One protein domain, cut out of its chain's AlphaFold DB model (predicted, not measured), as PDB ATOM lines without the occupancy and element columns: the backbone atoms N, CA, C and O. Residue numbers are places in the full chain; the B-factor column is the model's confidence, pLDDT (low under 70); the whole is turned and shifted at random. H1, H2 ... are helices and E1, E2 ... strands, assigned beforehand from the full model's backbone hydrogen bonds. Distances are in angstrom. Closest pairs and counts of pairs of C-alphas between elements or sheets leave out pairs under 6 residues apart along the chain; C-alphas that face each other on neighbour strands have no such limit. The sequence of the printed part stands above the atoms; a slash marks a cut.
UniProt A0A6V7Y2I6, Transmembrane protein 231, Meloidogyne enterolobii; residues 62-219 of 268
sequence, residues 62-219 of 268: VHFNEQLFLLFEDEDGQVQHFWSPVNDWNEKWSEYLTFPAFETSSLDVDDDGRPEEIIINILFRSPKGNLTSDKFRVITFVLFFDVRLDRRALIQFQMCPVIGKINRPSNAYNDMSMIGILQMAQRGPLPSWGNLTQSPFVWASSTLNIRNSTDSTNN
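AT A GLANCE: This is residues 62 to 219 of the 268 residues of the protein "Transmembrane protein 231" of Meloidogyne enterolobii (UniProt A0A6V7Y2I6). A long, twisted sheet, E2 E1 E5 E6 E8, is curled like part of a barrel, and two two-stranded sheets, E3 E4 and E7 E9, cover the same face of it, on the outward side of the curl, side by side, their strands crossing its own, as a loose sandwich. E2 and E8 extend the sheet at opposite ends, and the short helix H1 lies outside, by E2. The printed part has 158 residues with nine named strands and one named helix, in the order E1 E2 H1 E3 E4 E5 E6 E7 E8 E9; the class is mostly strand. The large sheet is mixed, the two small ones antiparallel. The whole is only just compact, close to loose, with a radius of gyration of the C-alphas of 17.8 A and spans of 56 by 41 by 25 A.

IN THESE COORDINATES: In the large sheet, E1 is residues 62 to 73, 29.5 A long, beginning at C-alpha 62 (216.604, 288.337, 188.563), and bends by 67 degrees at residue 65. E5 is residues 138 to 149, 34.1 A. E6, residues 154 to 167, 38.1 A, bends by 52 degrees at residue 158. E2 is residues 79 to 83 and E8 residues 195 to 198. E3 is residues 100 to 107, 22.2 A, and E4 residues 117 to 124, 22.9 A. E7 is residues 179 to 186, 22.7 A; E9, residues 204 to 212, 24.9 A, ends at C-alpha 212 (206.220, 280.781, 171.670). H1 is residues 87 to 92.

HOW THE PARTS SIT: E1 and E5 are antiparallel, with N 69 and O 142 at 2.8 A, within hydrogen-bond range. The hairpin E5 and E6 has N 141 and O 164 at 2.9 A. The hairpin E1 and E2 has N 72 and O 81 at 2.9 A. E8 is parallel to E6, with N 156 and O 196 at 2.8 A. The three sheets are a stack of sheets, face to face in two pairs. The hairpin E3 and E4, with N 103 and O 121 at 2.9 A, faces the large sheet at 10.6 A centre to centre, strands at 41 degrees. E7 and E9, antiparallel with N 183 and O 207 at 2.9 A, face it at 9.5 A, strands at 55 degrees. The closest C-alphas of E6 and E9, Val 162 and Ser 206, are 5.7 A apart. E4 and E7 are near each other. H1 is not on the large sheet, but only just, with 4 pairs of C-alphas within 10 A; its closest C-alpha to E2 is Asn 90, 6.7 A from that of Trp 83. In H1, 1 of 2 O i to N i+4 pairs is within range.

THE WHOLE: The two C-alphas farthest apart, of Asn 130 and Trp 193, are 56.6 A apart. The printed part has no cut. The links E4 to E5 and E6 to E7 are long. Mean pLDDT of the printed part is 73.7; 40 residues are under 70: residue 75 and residues 125 to 135, 168 to 174 and 199 to 219.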
ATOM      1  N   VAL A  62     216.198 289.686 188.967       87.56
ATOM      2  CA  VAL A  62     216.604 288.337 188.563       87.56
ATOM      3  C   VAL A  62     217.977 288.396 187.908       87.56
ATOM      4  O   VAL A  62     218.256 289.274 187.097       87.56
ATOM      5  N   HIS A  63     218.837 287.458 188.269       88.81
ATOM      6  CA  HIS A  63     220.129 287.244 187.646       88.81
ATOM      7  C   HIS A  63     220.261 285.769 187.278       88.81
ATOM      8  O   HIS A  63     219.862 284.897 188.045       88.81
ATOM      9  N   PHE A  64     220.782 285.476 186.093       86.50
ATOM     10  CA  PHE A  64     221.049 284.102 185.687       86.50
ATOM     11  C   PHE A  64     222.462 283.714 186.121       86.50
ATOM     12  O   PHE A  64     223.414 284.405 185.775       86.50
ATOM     13  N   ASN A  65     222.602 282.608 186.855       83.88
ATOM     14  CA  ASN A  65     223.875 282.215 187.473       83.88
ATOM     15  C   ASN A  65     224.839 281.508 186.523       83.88
ATOM     16  O   ASN A  65     225.831 280.945 186.983       83.88
ATOM     17  N   GLU A  66     224.515 281.443 185.227       84.44
ATOM     18  CA  GLU A  66     225.313 280.720 184.227       84.44
ATOM     19  C   GLU A  66     225.467 279.224 184.534       84.44
ATOM     20  O   GLU A  66     226.307 278.518 183.979       84.44
ATOM     21  N   GLN A  67     224.606 278.716 185.414       84.38
ATOM     22  CA  GLN A  67     224.504 277.313 185.755       84.38
ATOM     23  C   GLN A  67     223.241 276.761 185.117       84.38
ATOM     24  O   GLN A  67     222.133 277.265 185.324       84.38
ATOM     25  N   LEU A  68     223.424 275.706 184.334       85.56
ATOM     26  CA  LEU A  68     222.351 275.035 183.630       85.56
ATOM     27  C   LEU A  68     222.641 273.545 183.522       85.56
ATOM     28  O   LEU A  68     223.788 273.128 183.378       85.56
ATOM     29  N   PHE A  69     221.578 272.764 183.570       86.38
ATOM     30  CA  PHE A  69     221.572 271.340 183.293       86.38
ATOM     31  C   PHE A  69     220.798 271.113 182.003       86.38
ATOM     32  O   PHE A  69     219.699 271.652 181.852       86.38
ATOM     33  N   LEU A  70     221.354 270.318 181.093       84.19
ATOM     34  CA  LEU A  70     220.725 269.998 179.821       84.19
ATOM     35  C   LEU A  70     220.844 268.514 179.507       84.19
ATOM     36  O   LEU A  70     221.904 267.903 179.649       84.19
ATOM     37  N   LEU A  71     219.731 267.966 179.042       84.31
ATOM     38  CA  LEU A  71     219.592 266.589 178.614       84.31
ATOM     39  C   LEU A  71     218.822 266.571 177.296       84.31
ATOM     40  O   LEU A  71     217.687 267.044 177.228       84.31
ATOM     41  N   PHE A  72     219.455 266.020 176.267       81.19
ATOM     42  CA  PHE A  72     218.880 265.855 174.940       81.19
ATOM     43  C   PHE A  72     218.623 264.376 174.691       81.19
ATOM     44  O   PHE A  72     219.550 263.565 174.771       81.19
ATOM     45  N   GLU A  73     217.378 264.041 174.372       80.81
ATOM     46  CA  GLU A  73     216.943 262.673 174.092       80.81
ATOM     47  C   GLU A  73     216.437 262.565 172.642       80.81
ATOM     48  O   GLU A  73     215.846 263.503 172.081       80.81
ATOM     49  N   ASP A  74     216.694 261.409 172.035       77.31
ATOM     50  CA  ASP A  74     216.231 261.035 170.697       77.31
ATOM     51  C   ASP A  74     214.789 260.481 170.712       77.31
ATOM     52  O   ASP A  74     214.166 260.351 171.768       77.31
ATOM     53  N   GLU A  75     214.251 260.122 169.543       69.69
ATOM     54  CA  GLU A  75     212.915 259.530 169.376       69.69
ATOM     55  C   GLU A  75     212.731 258.239 170.184       69.69
ATOM     56  O   GLU A  75     211.659 258.016 170.746       69.69
ATOM     57  N   ASP A  76     213.795 257.442 170.300       71.56
ATOM     58  CA  ASP A  76     213.824 256.182 171.050       71.56
ATOM     59  C   ASP A  76     214.103 256.379 172.556       71.56
ATOM     60  O   ASP A  76     214.330 255.412 173.286       71.56
ATOM     61  N   GLY A  77     214.138 257.631 173.036       71.38
ATOM     62  CA  GLY A  77     214.439 257.968 174.432       71.38
ATOM     63  C   GLY A  77     215.907 257.774 174.824       71.38
ATOM     64  O   GLY A  77     216.245 257.815 176.005       71.38
ATOM     65  N   GLN A  78     216.788 257.557 173.846       76.81
ATOM     66  CA  GLN A  78     218.226 257.449 174.069       76.81
ATOM     67  C   GLN A  78     218.836 258.834 174.284       76.81
ATOM     68  O   GLN A  78     218.531 259.780 173.557       76.81
ATOM     69  N   VAL A  79     219.719 258.951 175.276       77.81
ATOM     70  CA  VAL A  79     220.440 260.197 175.554       77.81
ATOM     71  C   VAL A  79     221.459 260.431 174.443       77.81
ATOM     72  O   VAL A  79     222.301 259.578 174.188       77.81
ATOM     73  N   GLN A  80     221.395 261.589 173.790       76.94
ATOM     74  CA  GLN A  80     222.343 261.975 172.739       76.94
ATOM     75  C   GLN A  80     223.389 262.951 173.274       76.94
ATOM     76  O   GLN A  80     224.589 262.765 173.068       76.94
ATOM     77  N   HIS A  81     222.934 263.966 174.014       78.94
ATOM     78  CA  HIS A  81     223.804 264.975 174.606       78.94
ATOM     79  C   HIS A  81     223.432 265.227 176.060       78.94
ATOM     80  O   HIS A  81     222.259 265.318 176.426       78.94
ATOM     81  N   PHE A  82     224.462 265.387 176.879       83.31
ATOM     82  CA  PHE A  82     224.337 265.650 178.298       83.31
ATOM     83  C   PHE A  82     225.309 266.746 178.725       83.31
ATOM     84  O   PHE A  82     226.485 266.729 178.350       83.31
ATOM     85  N   TRP A  83     224.821 267.671 179.547       84.38
ATOM     86  CA  TRP A  83     225.654 268.628 180.259       84.38
ATOM     87  C   TRP A  83     225.101 268.916 181.652       84.38
ATOM     88  O   TRP A  83     223.913 269.192 181.829       84.38
ATOM     89  N   SER A  84     225.988 268.910 182.640       83.44
ATOM     90  CA  SER A  84     225.695 269.277 184.021       83.44
ATOM     91  C   SER A  84     226.783 270.214 184.555       83.44
ATOM     92  O   SER A  84     227.950 270.072 184.183       83.44
ATOM     93  N   PRO A  85     226.458 271.136 185.480       79.19
ATOM     94  CA  PRO A  85     227.473 271.909 186.194       79.19
ATOM     95  C   PRO A  85     228.239 271.051 187.223       79.19
ATOM     96  O   PRO A  85     229.244 271.495 187.773       79.19
ATOM     97  N   VAL A  86     227.775 269.827 187.508       81.69
ATOM     98  CA  VAL A  86     228.372 268.906 188.486       81.69
ATOM     99  C   VAL A  86     229.316 267.922 187.788       81.69
ATOM    100  O   VAL A  86     228.870 267.043 187.047       81.69
ATOM    101  N   ASN A  87     230.616 268.017 188.090       78.81
ATOM    102  CA  ASN A  87     231.663 267.182 187.481       78.81
ATOM    103  C   ASN A  87     231.418 265.675 187.656       78.81
ATOM    104  O   ASN A  87     231.508 264.933 186.682       78.81
ATOM    105  N   ASP A  88     231.000 265.231 188.844       76.69
ATOM    106  CA  ASP A  88     230.718 263.813 189.131       76.69
ATOM    107  C   ASP A  88     229.667 263.201 188.194       76.69
ATOM    108  O   ASP A  88     229.610 261.984 187.994       76.69
ATOM    109  N   TRP A  89     228.763 264.031 187.670       75.31
ATOM    110  CA  TRP A  89     227.729 263.589 186.742       75.31
ATOM    111  C   TRP A  89     228.277 263.556 185.320       75.31
ATOM    112  O   TRP A  89     228.023 262.594 184.600       75.31
ATOM    113  N   ASN A  90     229.091 264.543 184.951       80.62
ATOM    114  CA  ASN A  90     229.770 264.581 183.659       80.62
ATOM    115  C   ASN A  90     230.715 263.385 183.470       80.62
ATOM    116  O   ASN A  90     230.765 262.816 182.384       80.62
ATOM    117  N   GLU A  91     231.406 262.945 184.525       79.00
ATOM    118  CA  GLU A  91     232.279 261.762 184.475       79.00
ATOM    119  C   GLU A  91     231.492 260.467 184.220       79.00
ATOM    120  O   GLU A  91     231.902 259.627 183.414       79.00
ATOM    121  N   LYS A  92     230.327 260.320 184.865       80.19
ATOM    122  CA  LYS A  92     229.453 259.142 184.719       80.19
ATOM    123  C   LYS A  92     228.811 259.035 183.338       80.19
ATOM    124  O   LYS A  92     228.549 257.922 182.897       80.19
ATOM    125  N   TRP A  93     228.563 260.165 182.684       76.62
ATOM    126  CA  TRP A  93     227.932 260.253 181.362       76.62
ATOM    127  C   TRP A  93     228.919 260.721 180.287       76.62
ATOM    128  O   TRP A  93     228.527 261.341 179.302       76.62
ATOM    129  N   SER A  94     230.206 260.415 180.475       75.62
ATOM    130  CA  SER A  94     231.305 260.879 179.619       75.62
ATOM    131  C   SER A  94     231.144 260.528 178.136       75.62
ATOM    132  O   SER A  94     231.631 261.270 177.290       75.62
ATOM    133  N   GLU A  95     230.419 259.455 177.808       76.50
ATOM    134  CA  GLU A  95     230.105 259.056 176.428       76.50
ATOM    135  C   GLU A  95     229.184 260.051 175.693       76.50
ATOM    136  O   GLU A  95     229.328 260.251 174.489       76.50
ATOM    137  N   TYR A  96     228.281 260.713 176.421       76.56
ATOM    138  CA  TYR A  96     227.277 261.649 175.888       76.56
ATOM    139  C   TYR A  96     227.602 263.109 176.232       76.56
ATOM    140  O   TYR A  96     226.837 264.031 175.928       76.56
ATOM    141  N   LEU A  97     228.734 263.332 176.901       78.38
ATOM    142  CA  LEU A  97     229.121 264.633 177.413       78.38
ATOM    143  C   LEU A  97     229.423 265.586 176.258       78.38
ATOM    144  O   LEU A  97     230.347 265.377 175.473       78.38
ATOM    145  N   THR A  98     228.655 266.669 176.185       75.06
ATOM    146  CA  THR A  98     228.866 267.728 175.200       75.06
ATOM    147  C   THR A  98     228.953 269.063 175.917       75.06
ATOM    148  O   THR A  98     228.022 269.449 176.616       75.06
ATOM    149  N   PHE A  99     230.066 269.776 175.746       79.62
ATOM    150  CA  PHE A  99     230.261 271.080 176.375       79.62
ATOM    151  C   PHE A  99     229.455 272.156 175.629       79.62
ATOM    152  O   PHE A  99     229.725 272.383 174.443       79.62
ATOM    153  N   PRO A 100     228.496 272.835 176.284       78.06
ATOM    154  CA  PRO A 100     227.851 274.002 175.708       78.06
ATOM    155  C   PRO A 100     228.797 275.200 175.750       78.06
ATOM    156  O   PRO A 100     229.417 275.483 176.774       78.06
ATOM    157  N   ALA A 101     228.849 275.949 174.657       77.38
ATOM    158  CA  ALA A 101     229.233 277.350 174.705       77.38
ATOM    159  C   ALA A 101     227.955 278.153 174.932       77.38
ATOM    160  O   ALA A 101     227.008 278.008 174.165       77.38
ATOM    161  N   PHE A 102     227.895 278.971 175.975       80.56
ATOM    162  CA  PHE A 102     226.735 279.821 176.212       80.56
ATOM    163  C   PHE A 102     227.143 281.285 176.313       80.56
ATOM    164  O   PHE A 102     228.255 281.614 176.722       80.56
ATOM    165  N   GLU A 103     226.224 282.149 175.913       80.94
ATOM    166  CA  GLU A 103     226.324 283.597 175.992       80.94
ATOM    167  C   GLU A 103     225.046 284.114 176.647       80.94
ATOM    168  O   GLU A 103     223.937 283.685 176.322       80.94
ATOM    169  N   THR A 104     225.214 285.009 177.608       84.44
ATOM    170  CA  THR A 104     224.142 285.525 178.452       84.44
ATOM    171  C   THR A 104     224.143 287.039 178.348       84.44
ATOM    172  O   THR A 104     225.174 287.696 178.489       84.44
ATOM    173  N   SER A 105     222.975 287.618 178.094       83.69
ATOM    174  CA  SER A 105     222.811 289.068 178.096       83.69
ATOM    175  C   SER A 105     221.537 289.445 178.823       83.69
ATOM    176  O   SER A 105     220.472 288.892 178.552       83.69
ATOM    177  N   SER A 106     221.647 290.404 179.734       83.75
ATOM    178  CA  SER A 106     220.510 291.005 180.418       83.75
ATOM    179  C   SER A 106     220.260 292.397 179.853       83.75
ATOM    180  O   SER A 106     221.183 293.215 179.843       83.75
ATOM    181  N   LEU A 107     219.038 292.661 179.407       82.31
ATOM    182  CA  LEU A 107     218.621 293.962 178.908       82.31
ATOM    183  C   LEU A 107     217.751 294.659 179.956       82.31
ATOM    184  O   LEU A 107     216.821 294.060 180.498       82.31
ATOM    185  N   ASP A 108     218.094 295.915 180.215       85.75
ATOM    186  CA  ASP A 108     217.298 296.870 180.978       85.75
ATOM    187  C   ASP A 108     216.629 297.805 179.959       85.75
ATOM    188  O   ASP A 108     217.309 298.515 179.210       85.75
ATOM    189  N   VAL A 109     215.311 297.685 179.817       82.50
ATOM    190  CA  VAL A 109     214.532 298.345 178.762       82.50
ATOM    191  C   VAL A 109     214.122 299.757 179.176       82.50
ATOM    192  O   VAL A 109     213.990 300.622 178.305       82.50
ATOM    193  N   ASP A 110     213.897 299.998 180.470       86.44
ATOM    194  CA  ASP A 110     213.460 301.297 180.994       86.44
ATOM    195  C   ASP A 110     214.558 302.085 181.737       86.44
ATOM    196  O   ASP A 110     214.308 303.221 182.154       86.44
ATOM    197  N   ASP A 111     215.783 301.545 181.768       83.44
ATOM    198  CA  ASP A 111     216.998 302.114 182.373       83.44
ATOM    199  C   ASP A 111     216.815 302.406 183.875       83.44
ATOM    200  O   ASP A 111     217.367 303.366 184.425       83.44
ATOM    201  N   ASP A 112     215.999 301.593 184.562       83.62
ATOM    202  CA  ASP A 112     215.735 301.721 186.001       83.62
ATOM    203  C   ASP A 112     216.782 301.000 186.882       83.62
ATOM    204  O   ASP A 112     216.764 301.097 188.121       83.62
ATOM    205  N   GLY A 113     217.744 300.321 186.249       79.31
ATOM    206  CA  GLY A 113     218.811 299.548 186.872       79.31
ATOM    207  C   GLY A 113     218.420 298.104 187.200       79.31
ATOM    208  O   GLY A 113     219.169 297.423 187.929       79.31
ATOM    209  N   ARG A 114     217.264 297.627 186.724       81.31
ATOM    210  CA  ARG A 114     216.773 296.256 186.881       81.31
ATOM    211  C   ARG A 114     216.672 295.609 185.494       81.31
ATOM    212  O   ARG A 114     216.120 296.186 184.583       81.31
ATOM    213  N   PRO A 115     217.202 294.393 185.305       79.06
ATOM    214  CA  PRO A 115     217.054 293.709 184.026       79.06
ATOM    215  C   PRO A 115     215.634 293.138 183.872       79.06
ATOM    216  O   PRO A 115     215.211 292.323 184.700       79.06
ATOM    217  N   GLU A 116     214.919 293.515 182.811       81.88
ATOM    218  CA  GLU A 116     213.612 292.936 182.451       81.88
ATOM    219  C   GLU A 116     213.741 291.687 181.587       81.88
ATOM    220  O   GLU A 116     212.945 290.756 181.720       81.88
ATOM    221  N   GLU A 117     214.715 291.677 180.678       84.88
ATOM    222  CA  GLU A 117     214.869 290.619 179.688       84.88
ATOM    223  C   GLU A 117     216.212 289.915 179.865       84.88
ATOM    224  O   GLU A 117     217.261 290.540 180.023       84.88
ATOM    225  N   ILE A 118     216.176 288.583 179.855       86.12
ATOM    226  CA  ILE A 118     217.358 287.732 179.952       86.12
ATOM    227  C   ILE A 118     217.378 286.863 178.701       86.12
ATOM    228  O   ILE A 118     216.506 286.015 178.512       86.12
ATOM    229  N   ILE A 119     218.388 287.074 177.868       85.12
ATOM    230  CA  ILE A 119     218.632 286.291 176.661       85.12
ATOM    231  C   ILE A 119     219.762 285.316 176.975       85.12
ATOM    232  O   ILE A 119     220.829 285.707 177.454       85.12
ATOM    233  N   ILE A 120     219.500 284.035 176.730       84.94
ATOM    234  CA  ILE A 120     220.438 282.941 176.972       84.94
ATOM    235  C   ILE A 120     220.617 282.212 175.645       84.94
ATOM    236  O   ILE A 120     219.722 281.497 175.195       84.94
ATOM    237  N   ASN A 121     221.777 282.395 175.025       83.19
ATOM    238  CA  ASN A 121     222.159 281.703 173.804       83.19
ATOM    239  C   ASN A 121     223.026 280.508 174.177       83.19
ATOM    240  O   ASN A 121     224.016 280.663 174.887       83.19
ATOM    241  N   ILE A 122     222.668 279.314 173.708       80.50
ATOM    242  CA  ILE A 122     223.398 278.081 174.013       80.50
ATOM    243  C   ILE A 122     223.731 277.391 172.696       80.50
ATOM    244  O   ILE A 122     222.853 277.097 171.889       80.50
ATOM    245  N   LEU A 123     225.016 277.139 172.486       78.38
ATOM    246  CA  LEU A 123     225.581 276.535 171.293       78.38
ATOM    247  C   LEU A 123     226.246 275.215 171.666       78.38
ATOM    248  O   LEU A 123     227.118 275.157 172.535       78.38
ATOM    249  N   PHE A 124     225.874 274.159 170.954       72.38
ATOM    250  CA  PHE A 124     226.457 272.836 171.113       72.38
ATOM    251  C   PHE A 124     227.309 272.475 169.909       72.38
ATOM    252  O   PHE A 124     226.953 272.740 168.763       72.38
ATOM    253  N   ARG A 125     228.441 271.820 170.172       67.38
ATOM    254  CA  ARG A 125     229.235 271.175 169.129       67.38
ATOM    255  C   ARG A 125     229.022 269.671 169.217       67.38
ATOM    256  O   ARG A 125     229.406 269.078 170.215       67.38
ATOM    257  N   SER A 126     228.479 269.070 168.159       63.38
ATOM    258  CA  SER A 126     228.367 267.611 168.031       63.38
ATOM    259  C   SER A 126     229.716 266.927 168.333       63.38
ATOM    260  O   SER A 126     230.708 267.238 167.660       63.38
ATOM    261  N   PRO A 127     229.777 265.989 169.299       55.78
ATOM    262  CA  PRO A 127     230.985 265.213 169.583       55.78
ATOM    263  C   PRO A 127     231.389 264.305 168.417       55.78
ATOM    264  O   PRO A 127     232.569 264.016 168.230       55.78
ATOM    265  N   LYS A 128     230.411 263.855 167.617       58.25
ATOM    266  CA  LYS A 128     230.592 262.844 166.563       58.25
ATOM    267  C   LYS A 128     230.938 263.441 165.193       58.25
ATOM    268  O   LYS A 128     231.121 262.695 164.235       58.25
ATOM    269  N   GLY A 129     231.041 264.769 165.082       50.25
ATOM    270  CA  GLY A 129     231.453 265.462 163.853       50.25
ATOM    271  C   GLY A 129     230.498 265.288 162.665       50.25
ATOM    272  O   GLY A 129     230.818 265.728 161.562       50.25
ATOM    273  N   ASN A 130     229.333 264.667 162.874       51.59
ATOM    274  CA  ASN A 130     228.349 264.384 161.840       51.59
ATOM    275  C   ASN A 130     227.072 265.192 162.106       51.59
ATOM    276  O   ASN A 130     226.181 264.767 162.834       51.59
ATOM    277  N   LEU A 131     227.002 266.376 161.497       50.88
ATOM    278  CA  LEU A 131     225.946 267.382 161.685       50.88
ATOM    279  C   LEU A 131     224.539 266.922 161.261       50.88
ATOM    280  O   LEU A 131     223.570 267.626 161.513       50.88
ATOM    281  N   THR A 132     224.407 265.783 160.576       49.88
ATOM    282  CA  THR A 132     223.132 265.312 160.009       49.88
ATOM    283  C   THR A 132     222.447 264.219 160.831       49.88
ATOM    284  O   THR A 132     221.279 263.931 160.566       49.88
ATOM    285  N   SER A 133     223.145 263.626 161.811       52.28
ATOM    286  CA  SER A 133     222.643 262.509 162.629       52.28
ATOM    287  C   SER A 133     222.296 262.888 164.068       52.28
ATOM    288  O   SER A 133     221.606 262.114 164.724       52.28
ATOM    289  N   ASP A 134     222.746 264.045 164.557       59.81
ATOM    290  CA  ASP A 134     222.481 264.502 165.929       59.81
ATOM    291  C   ASP A 134     221.160 265.266 165.961       59.81
ATOM    292  O   ASP A 134     221.083 266.487 166.071       59.81
ATOM    293  N   LYS A 135     220.101 264.496 165.762       67.19
ATOM    294  CA  LYS A 135     218.723 264.941 165.786       67.19
ATOM    295  C   LYS A 135     218.174 264.656 167.179       67.19
ATOM    296  O   LYS A 135     218.176 263.512 167.608       67.19
ATOM    297  N   PHE A 136     217.723 265.684 167.892       71.19
ATOM    298  CA  PHE A 136     217.075 265.517 169.196       71.19
ATOM    299  C   PHE A 136     215.597 265.890 169.107       71.19
ATOM    300  O   PHE A 136     215.214 266.797 168.367       71.19
ATOM    301  N   ARG A 137     214.762 265.176 169.864       75.19
ATOM    302  CA  ARG A 137     213.302 265.357 169.891       75.19
ATOM    303  C   ARG A 137     212.832 265.955 171.209       75.19
ATOM    304  O   ARG A 137     211.871 266.732 171.245       75.19
ATOM    305  N   VAL A 138     213.515 265.585 172.286       77.69
ATOM    306  CA  VAL A 138     213.168 265.988 173.640       77.69
ATOM    307  C   VAL A 138     214.344 266.715 174.267       77.69
ATOM    308  O   VAL A 138     215.479 266.244 174.227       77.69
ATOM    309  N   ILE A 139     214.053 267.866 174.867       79.94
ATOM    310  CA  ILE A 139     215.016 268.639 175.645       79.94
ATOM    311  C   ILE A 139     214.473 268.755 177.057       79.94
ATOM    312  O   ILE A 139     213.393 269.305 177.273       79.94
ATOM    313  N   THR A 140     215.239 268.272 178.023       84.81
ATOM    314  CA  THR A 140     214.995 268.537 179.437       84.81
ATOM    315  C   THR A 140     216.061 269.498 179.933       84.81
ATOM    316  O   THR A 140     217.254 269.271 179.735       84.81
ATOM    317  N   PHE A 141     215.633 270.580 180.574       83.75
ATOM    318  CA  PHE A 141     216.525 271.621 181.051       83.75
ATOM    319  C   PHE A 141     216.220 272.023 182.488       83.75
ATOM    320  O   PHE A 141     215.069 272.029 182.929       83.75
ATOM    321  N   VAL A 142     217.273 272.406 183.208       84.31
ATOM    322  CA  VAL A 142     217.171 273.121 184.481       84.31
ATOM    323  C   VAL A 142     218.048 274.359 184.403       84.31
ATOM    324  O   VAL A 142     219.246 274.248 184.167       84.31
ATOM    325  N   LEU A 143     217.458 275.533 184.597       84.44
ATOM    326  CA  LEU A 143     218.156 276.818 184.622       84.44
ATOM    327  C   LEU A 143     218.178 277.347 186.053       84.44
ATOM    328  O   LEU A 143     217.147 277.319 186.723       84.44
ATOM    329  N   PHE A 144     219.325 277.838 186.521       85.88
ATOM    330  CA  PHE A 144     219.456 278.373 187.875       85.88
ATOM    331  C   PHE A 144     219.534 279.901 187.873       85.88
ATOM    332  O   PHE A 144     220.389 280.498 187.218       85.88
ATOM    333  N   PHE A 145     218.655 280.525 188.652       85.56
ATOM    334  CA  PHE A 145     218.571 281.976 188.792       85.56
ATOM    335  C   PHE A 145     218.808 282.414 190.236       85.56
ATOM    336  O   PHE A 145     218.319 281.792 191.173       85.56
ATOM    337  N   ASP A 146     219.490 283.533 190.418       88.31
ATOM    338  CA  ASP A 146     219.483 284.284 191.663       88.31
ATOM    339  C   ASP A 146     218.377 285.332 191.613       88.31
ATOM    340  O   ASP A 146     218.252 286.097 190.657       88.31
ATOM    341  N   VAL A 147     217.561 285.380 192.662       87.19
ATOM    342  CA  VAL A 147     216.408 286.277 192.725       87.19
ATOM    343  C   VAL A 147     216.483 287.112 193.987       87.19
ATOM    344  O   VAL A 147     216.575 286.580 195.089       87.19
ATOM    345  N   ARG A 148     216.422 288.434 193.847       87.94
ATOM    346  CA  ARG A 148     216.454 289.371 194.970       87.94
ATOM    347  C   ARG A 148     215.193 290.227 195.002       87.94
ATOM    348  O   ARG A 148     214.840 290.867 194.016       87.94
ATOM    349  N   LEU A 149     214.566 290.264 196.169       86.38
ATOM    350  CA  LEU A 149     213.525 291.214 196.543       86.38
ATOM    351  C   LEU A 149     214.173 292.333 197.364       86.38
ATOM    352  O   LEU A 149     215.014 292.070 198.230       86.38
ATOM    353  N   ASP A 150     213.836 293.582 197.054       86.12
ATOM    354  CA  ASP A 150     214.501 294.764 197.610       86.12
ATOM    355  C   ASP A 150     213.538 295.836 198.137       86.12
ATOM    356  O   ASP A 150     213.956 296.739 198.862       86.12
ATOM    357  N   ARG A 151     212.240 295.738 197.830       83.31
ATOM    358  CA  ARG A 151     211.273 296.798 198.128       83.31
ATOM    359  C   ARG A 151     210.512 296.578 199.430       83.31
ATOM    360  O   ARG A 151     210.361 297.522 200.207       83.31
ATOM    361  N   ARG A 152     209.944 295.387 199.651       81.94
ATOM    362  CA  ARG A 152     209.118 295.096 200.847       81.94
ATOM    363  C   ARG A 152     209.723 294.044 201.759       81.94
ATOM    364  O   ARG A 152     209.616 294.181 202.975       81.94
ATOM    365  N   ALA A 153     210.337 293.025 201.178       80.69
ATOM    366  CA  ALA A 153     211.089 292.008 201.889       80.69
ATOM    367  C   ALA A 153     212.515 292.022 201.336       80.69
ATOM    368  O   ALA A 153     212.696 291.911 200.130       80.69
ATOM    369  N   LEU A 154     213.513 292.194 202.203       86.12
ATOM    370  CA  LEU A 154     214.922 292.181 201.805       86.12
ATOM    371  C   LEU A 154     215.407 290.733 201.802       86.12
ATOM    372  O   LEU A 154     215.948 290.238 202.791       86.12
ATOM    373  N   ILE A 155     215.129 290.020 200.716       84.81
ATOM    374  CA  ILE A 155     215.401 288.585 200.625       84.81
ATOM    375  C   ILE A 155     216.128 288.294 199.325       84.81
ATOM    376  O   ILE A 155     215.752 288.775 198.259       84.81
ATOM    377  N   GLN A 156     217.168 287.476 199.422       87.88
ATOM    378  CA  GLN A 156     217.879 286.927 198.285       87.88
ATOM    379  C   GLN A 156     217.711 285.412 198.270       87.88
ATOM    380  O   GLN A 156     218.146 284.715 199.186       87.88
ATOM    381  N   PHE A 157     217.109 284.910 197.204       83.56
ATOM    382  CA  PHE A 157     217.091 283.503 196.869       83.56
ATOM    383  C   PHE A 157     218.267 283.180 195.961       83.56
ATOM    384  O   PHE A 157     218.496 283.878 194.974       83.56
ATOM    385  N   GLN A 158     219.008 282.133 196.313       84.50
ATOM    386  CA  GLN A 158     220.134 281.659 195.514       84.50
ATOM    387  C   GLN A 158     219.806 280.339 194.832       84.50
ATOM    388  O   GLN A 158     219.274 279.443 195.483       84.50
ATOM    389  N   MET A 159     220.187 280.183 193.565       79.81
ATOM    390  CA  MET A 159     220.004 278.930 192.813       79.81
ATOM    391  C   MET A 159     218.534 278.490 192.691       79.81
ATOM    392  O   MET A 159     218.199 277.335 192.944       79.81
ATOM    393  N   CYS A 160     217.633 279.401 192.311       81.12
ATOM    394  CA  CYS A 160     216.241 279.098 191.961       81.12
ATOM    395  C   CYS A 160     216.195 278.241 190.697       81.12
ATOM    396  O   CYS A 160     216.532 278.758 189.630       81.12
ATOM    397  N   PRO A 161     215.781 276.962 190.782       81.12
ATOM    398  CA  PRO A 161     215.712 276.117 189.607       81.12
ATOM    399  C   PRO A 161     214.426 276.393 188.833       81.12
ATOM    400  O   PRO A 161     213.314 276.334 189.356       81.12
ATOM    401  N   VAL A 162     214.579 276.625 187.543       79.25
ATOM    402  CA  VAL A 162     213.500 276.584 186.568       79.25
ATOM    403  C   VAL A 162     213.673 275.304 185.782       79.25
ATOM    404  O   VAL A 162     214.652 275.150 185.057       79.25
ATOM    405  N   ILE A 163     212.731 274.385 185.949       80.75
ATOM    406  CA  ILE A 163     212.759 273.075 185.307       80.75
ATOM    407  C   ILE A 163     211.757 273.093 184.158       80.75
ATOM    408  O   ILE A 163     210.608 273.495 184.342       80.75
ATOM    409  N   GLY A 164     212.188 272.640 182.986       75.94
ATOM    410  CA  GLY A 164     211.331 272.499 181.821       75.94
ATOM    411  C   GLY A 164     211.661 271.241 181.034       75.94
ATOM    412  O   GLY A 164     212.804 270.789 180.989       75.94
ATOM    413  N   LYS A 165     210.633 270.674 180.407       81.06
ATOM    414  CA  LYS A 165     210.763 269.595 179.433       81.06
ATOM    415  C   LYS A 165     210.005 270.001 178.185       81.06
ATOM    416  O   LYS A 165     208.838 270.377 178.269       81.06
ATOM    417  N   ILE A 166     210.667 269.921 177.041       76.81
ATOM    418  CA  ILE A 166     210.062 270.199 175.748       76.81
ATOM    419  C   ILE A 166     210.103 268.921 174.930       76.81
ATOM    420  O   ILE A 166     211.156 268.312 174.777       76.81
ATOM    421  N   ASN A 167     208.943 268.520 174.420       76.12
ATOM    422  CA  ASN A 167     208.777 267.368 173.550       76.12
ATOM    423  C   ASN A 167     208.021 267.829 172.302       76.12
ATOM    424  O   ASN A 167     206.931 268.390 172.439       76.12
ATOM    425  N   ARG A 168     208.573 267.613 171.099       65.25
ATOM    426  CA  ARG A 168     207.815 267.798 169.851       65.25
ATOM    427  C   ARG A 168     207.604 266.479 169.110       65.25
ATOM    428  O   ARG A 168     208.503 265.649 169.048       65.25
ATOM    429  N   PRO A 169     206.431 266.299 168.483       54.25
ATOM    430  CA  PRO A 169     206.045 265.013 167.919       54.25
ATOM    431  C   PRO A 169     206.554 264.710 166.499       54.25
ATOM    432  O   PRO A 169     206.439 263.550 166.106       54.25
ATOM    433  N   SER A 170     207.084 265.659 165.709       53.22
ATOM    434  CA  SER A 170     207.273 265.394 164.263       53.22
ATOM    435  C   SER A 170     208.613 265.743 163.618       53.22
ATOM    436  O   SER A 170     208.884 265.166 162.574       53.22
ATOM    437  N   ASN A 171     209.464 266.604 164.186       58.22
ATOM    438  CA  ASN A 171     210.754 266.950 163.577       58.22
ATOM    439  C   ASN A 171     211.836 267.094 164.649       58.22
ATOM    440  O   ASN A 171     211.589 267.681 165.700       58.22
ATOM    441  N   ALA A 172     213.024 266.574 164.362       61.78
ATOM    442  CA  ALA A 172     214.194 266.805 165.189       61.78
ATOM    443  C   ALA A 172     214.800 268.189 164.931       61.78
ATOM    444  O   ALA A 172     214.826 268.650 163.786       61.78
ATOM    445  N   TYR A 173     215.297 268.822 165.990       62.41
ATOM    446  CA  TYR A 173     215.785 270.197 165.948       62.41
ATOM    447  C   TYR A 173     217.278 270.272 165.619       62.41
ATOM    448  O   TYR A 173     218.063 269.443 166.074       62.41
ATOM    449  N   ASN A 174     217.665 271.318 164.889       62.94
ATOM    450  CA  ASN A 174     219.062 271.760 164.773       62.94
ATOM    451  C   ASN A 174     219.285 273.101 165.487       62.94
ATOM    452  O   ASN A 174     220.397 273.406 165.914       62.94
ATOM    453  N   ASP A 175     218.227 273.898 165.614       70.38
ATOM    454  CA  ASP A 175     218.165 275.116 166.399       70.38
ATOM    455  C   ASP A 175     216.843 275.150 167.167       70.38
ATOM    456  O   ASP A 175     215.874 274.489 166.801       70.38
ATOM    457  N   MET A 176     216.819 275.891 168.268       73.00
ATOM    458  CA  MET A 176     215.595 276.125 169.013       73.00
ATOM    459  C   MET A 176     215.669 277.491 169.675       73.00
ATOM    460  O   MET A 176     216.631 277.794 170.379       73.00
ATOM    461  N   SER A 177     214.625 278.293 169.490       75.25
ATOM    462  CA  SER A 177     214.404 279.501 170.281       75.25
ATOM    463  C   SER A 177     213.167 279.322 171.151       75.25
ATOM    464  O   SER A 177     212.157 278.762 170.711       75.25
ATOM    465  N   MET A 178     213.236 279.781 172.398       73.12
ATOM    466  CA  MET A 178     212.095 279.795 173.306       73.12
ATOM    467  C   MET A 178     211.987 281.162 173.959       73.12
ATOM    468  O   MET A 178     212.976 281.717 174.429       73.12
ATOM    469  N   ILE A 179     210.767 281.688 173.995       78.50
ATOM    470  CA  ILE A 179     210.455 282.926 174.698       78.50
ATOM    471  C   ILE A 179     209.423 282.586 175.758       78.50
ATOM    472  O   ILE A 179     208.386 281.981 175.467       78.50
ATOM    473  N   GLY A 180     209.703 282.974 176.995       75.44
ATOM    474  CA  GLY A 180     208.827 282.698 178.117       75.44
ATOM    475  C   GLY A 180     208.833 283.803 179.155       75.44
ATOM    476  O   GLY A 180     209.695 284.676 179.164       75.44
ATOM    477  N   ILE A 181     207.835 283.755 180.030       79.00
ATOM    478  CA  ILE A 181     207.713 284.649 181.173       79.00
ATOM    479  C   ILE A 181     208.174 283.881 182.403       79.00
ATOM    480  O   ILE A 181     207.606 282.837 182.737       79.00
ATOM    481  N   LEU A 182     209.190 284.409 183.080       80.44
ATOM    482  CA  LEU A 182     209.622 283.901 184.371       80.44
ATOM    483  C   LEU A 182     208.689 284.436 185.458       80.44
ATOM    484  O   LEU A 182     208.562 285.646 185.643       80.44
ATOM    485  N   GLN A 183     208.035 283.530 186.179       79.62
ATOM    486  CA  GLN A 183     207.159 283.871 187.292       79.62
ATOM    487  C   GLN A 183     207.635 283.170 188.562       79.62
ATOM    488  O   GLN A 183     208.011 281.998 188.557       79.62
ATOM    489  N   MET A 184     207.620 283.906 189.670       75.56
ATOM    490  CA  MET A 184     207.922 283.367 190.989       75.56
ATOM    491  C   MET A 184     206.639 283.319 191.808       75.56
ATOM    492  O   MET A 184     206.048 284.356 192.111       75.56
ATOM    493  N   ALA A 185     206.234 282.110 192.188       77.31
ATOM    494  CA  ALA A 185     205.118 281.888 193.089       77.31
ATOM    495  C   ALA A 185     205.646 281.643 194.509       77.31
ATOM    496  O   ALA A 185     206.409 280.706 194.768       77.31
ATOM    497  N   GLN A 186     205.241 282.507 195.434       76.62
ATOM    498  CA  GLN A 186     205.571 282.408 196.852       76.62
ATOM    499  C   GLN A 186     204.628 281.406 197.535       76.62
ATOM    500  O   GLN A 186     203.412 281.553 197.449       76.62
ATOM    501  N   ARG A 187     205.176 280.412 198.248       72.81
ATOM    502  CA  ARG A 187     204.375 279.367 198.925       72.81
ATOM    503  C   ARG A 187     203.798 279.798 200.274       72.81
ATOM    504  O   ARG A 187     202.786 279.270 200.715       72.81
ATOM    505  N   GLY A 188     204.441 280.742 200.955       77.94
ATOM    506  CA  GLY A 188     204.032 281.189 202.287       77.94
ATOM    507  C   GLY A 188     204.553 282.586 202.600       77.94
ATOM    508  O   GLY A 188     205.426 283.073 201.887       77.94
ATOM    509  N   PRO A 189     204.030 283.270 203.632       80.25
ATOM    510  CA  PRO A 189     204.371 284.660 203.924       80.25
ATOM    511  C   PRO A 189     205.873 284.829 204.175       80.25
ATOM    512  O   PRO A 189     206.453 284.148 205.018       80.25
ATOM    513  N   LEU A 190     206.487 285.763 203.451       80.69
ATOM    514  CA  LEU A 190     207.882 286.123 203.649       80.69
ATOM    515  C   LEU A 190     208.022 287.021 204.887       80.69
ATOM    516  O   LEU A 190     207.152 287.864 205.142       80.69
ATOM    517  N   PRO A 191     209.107 286.868 205.662       79.31
ATOM    518  CA  PRO A 191     209.406 287.784 206.750       79.31
ATOM    519  C   PRO A 191     209.619 289.197 206.193       79.31
ATOM    520  O   PRO A 191     210.355 289.410 205.235       79.31
ATOM    521  N   SER A 192     208.970 290.180 206.813       73.75
ATOM    522  CA  SER A 192     209.079 291.597 206.438       73.75
ATOM    523  C   SER A 192     210.335 292.281 206.985       73.75
ATOM    524  O   SER A 192     210.527 293.478 206.778       73.75
ATOM    525  N   TRP A 193     211.165 291.555 207.732       72.44
ATOM    526  CA  TRP A 193     212.304 292.094 208.461       72.44
ATOM    527  C   TRP A 193     213.531 291.199 208.302       72.44
ATOM    528  O   TRP A 193     213.422 289.979 208.186       72.44
ATOM    529  N   GLY A 194     214.701 291.837 208.347       70.56
ATOM    530  CA  GLY A 194     215.993 291.186 208.147       70.56
ATOM    531  C   GLY A 194     216.402 291.109 206.676       70.56
ATOM    532  O   GLY A 194     215.562 291.165 205.785       70.56
ATOM    533  N   ASN A 195     217.713 291.010 206.446       78.19
ATOM    534  CA  ASN A 195     218.276 290.648 205.150       78.19
ATOM    535  C   ASN A 195     218.549 289.145 205.179       78.19
ATOM    536  O   ASN A 195     219.435 288.698 205.912       78.19
ATOM    537  N   LEU A 196     217.750 288.370 204.457       77.62
ATOM    538  CA  LEU A 196     217.833 286.915 204.480       77.62
ATOM    539  C   LEU A 196     218.330 286.402 203.137       77.62
ATOM    540  O   LEU A 196     217.752 286.687 202.095       77.62
ATOM    541  N   THR A 197     219.397 285.613 203.177       78.06
ATOM    542  CA  THR A 197     219.842 284.817 202.033       78.06
ATOM    543  C   THR A 197     219.375 283.391 202.256       78.06
ATOM    544  O   THR A 197     219.712 282.786 203.275       78.06
ATOM    545  N   GLN A 198     218.535 282.879 201.364       70.25
ATOM    546  CA  GLN A 198     217.873 281.595 201.553       70.25
ATOM    547  C   GLN A 198     217.870 280.757 200.283       70.25
ATOM    548  O   GLN A 198     217.946 281.255 199.162       70.25
ATOM    549  N   SER A 199     217.762 279.448 200.487       67.00
ATOM    550  CA  SER A 199     217.551 278.511 199.400       67.00
ATOM    551  C   SER A 199     216.074 278.538 198.965       67.00
ATOM    552  O   SER A 199     215.184 278.502 199.820       67.00
ATOM    553  N   PRO A 200     215.785 278.589 197.659       59.41
ATOM    554  CA  PRO A 200     214.441 278.778 197.124       59.41
ATOM    555  C   PRO A 200     213.521 277.589 197.361       59.41
ATOM    556  O   PRO A 200     212.321 277.794 197.515       59.41
ATOM    557  N   PHE A 201     214.068 276.375 197.488       59.38
ATOM    558  CA  PHE A 201     213.298 275.140 197.688       59.38
ATOM    559  C   PHE A 201     212.353 275.180 198.897       59.38
ATOM    560  O   PHE A 201     211.368 274.446 198.935       59.38
ATOM    561  N   VAL A 202     212.634 276.041 199.876       58.03
ATOM    562  CA  VAL A 202     211.853 276.129 201.111       58.03
ATOM    563  C   VAL A 202     210.678 277.118 200.994       58.03
ATOM    564  O   VAL A 202     209.667 276.928 201.666       58.03
ATOM    565  N   TRP A 203     210.746 278.139 200.125       50.75
ATOM    566  CA  TRP A 203     209.777 279.255 200.137       50.75
ATOM    567  C   TRP A 203     209.189 279.661 198.784       50.75
ATOM    568  O   TRP A 203     208.154 280.336 198.758       50.75
ATOM    569  N   ALA A 204     209.798 279.260 197.670       53.47
ATOM    570  CA  ALA A 204     209.387 279.702 196.346       53.47
ATOM    571  C   ALA A 204     209.423 278.559 195.330       53.47
ATOM    572  O   ALA A 204     210.294 277.695 195.361       53.47
ATOM    573  N   SER A 205     208.474 278.587 194.399       57.59
ATOM    574  CA  SER A 205     208.540 277.812 193.164       57.59
ATOM    575  C   SER A 205     208.696 278.791 192.012       57.59
ATOM    576  O   SER A 205     207.890 279.711 191.868       57.59
ATOM    577  N   SER A 206     209.729 278.611 191.197       54.88
ATOM    578  CA  SER A 206     209.889 279.340 189.941       54.88
ATOM    579  C   SER A 206     209.305 278.522 188.803       54.88
ATOM    580  O   SER A 206     209.616 277.342 188.649       54.88
ATOM    581  N   THR A 207     208.446 279.150 188.011       56.03
ATOM    582  CA  THR A 207     207.879 278.557 186.805       56.03
ATOM    583  C   THR A 207     208.263 279.419 185.609       56.03
ATOM    584  O   THR A 207     208.300 280.648 185.686       56.03
ATOM    585  N   LEU A 208     208.585 278.767 184.495       47.66
ATOM    586  CA  LEU A 208     208.789 279.431 183.215       47.66
ATOM    587  C   LEU A 208     207.611 279.086 182.322       47.66
ATOM    588  O   LEU A 208     207.419 277.928 181.957       47.66
ATOM    589  N   ASN A 209     206.819 280.095 181.987       56.16
ATOM    590  CA  ASN A 209     205.704 279.929 181.071       56.16
ATOM    591  C   ASN A 209     206.171 280.246 179.647       56.16
ATOM    592  O   ASN A 209     206.443 281.405 179.339       56.16
ATOM    593  N   ILE A 210     206.293 279.229 178.797       52.16
ATOM    594  CA  ILE A 210     206.802 279.362 177.427       52.16
ATOM    595  C   ILE A 210     205.654 279.807 176.517       52.16
ATOM    596  O   ILE A 210     204.650 279.113 176.387       52.16
ATOM    597  N   ARG A 211     205.798 280.979 175.888       41.81
ATOM    598  CA  ARG A 211     204.728 281.629 175.120       41.81
ATOM    599  C   ARG A 211     204.793 281.343 173.627       41.81
ATOM    600  O   ARG A 211     203.745 281.312 173.006       41.81
ATOM    601  N   ASN A 212     205.988 281.150 173.068       48.06
ATOM    602  CA  ASN A 212     206.220 280.781 171.670       48.06
ATOM    603  C   ASN A 212     207.612 280.151 171.538       48.06
ATOM    604  O   ASN A 212     208.572 280.624 172.149       48.06
ATOM    605  N   SER A 213     207.719 279.109 170.716       45.62
ATOM    606  CA  SER A 213     208.996 278.575 170.245       45.62
ATOM    607  C   SER A 213     208.990 278.606 168.724       45.62
ATOM    608  O   SER A 213     208.149 277.961 168.093       45.62
ATOM    609  N   THR A 214     209.866 279.423 168.149       46.44
ATOM    610  CA  THR A 214     209.990 279.595 166.701       46.44
ATOM    611  C   THR A 214     211.230 278.856 166.215       46.44
ATOM    612  O   THR A 214     212.341 279.185 166.632       46.44
ATOM    613  N   ASP A 215     211.044 277.879 165.330       45.41
ATOM    614  CA  ASP A 215     212.138 277.309 164.540       45.41
ATOM    615  C   ASP A 215     212.513 278.316 163.448       45.41
ATOM    616  O   ASP A 215     211.631 278.839 162.759       45.41
ATOM    617  N   SER A 216     213.807 278.569 163.232       40.88
ATOM    618  CA  SER A 216     214.247 279.471 162.154       40.88
ATOM    619  C   SER A 216     214.029 278.893 160.746       40.88
ATOM    620  O   SER A 216     214.339 279.549 159.750       40.88
ATOM    621  N   THR A 217     213.477 277.678 160.632       38.94
ATOM    622  CA  THR A 217     213.487 276.906 159.385       38.94
ATOM    623  C   THR A 217     212.145 276.720 158.681       38.94
ATOM    624  O   THR A 217     212.175 276.211 157.564       38.94
ATOM    625  N   ASN A 218     210.986 277.168 159.195       35.50
ATOM    626  CA  ASN A 218     209.720 276.994 158.457       35.50
ATOM    627  C   ASN A 218     208.726 278.164 158.543       35.50
ATOM    628  O   ASN A 218     208.133 278.465 159.574       35.50
ATOM    629  N   ASN A 219     208.470 278.749 157.371       34.16
ATOM    630  CA  ASN A 219     207.453 279.756 157.069       34.16
ATOM    631  C   ASN A 219     206.039 279.134 156.973       34.16
ATOM    632  O   ASN A 219     205.328 279.336 155.989       34.16
TER     633      ASN A 219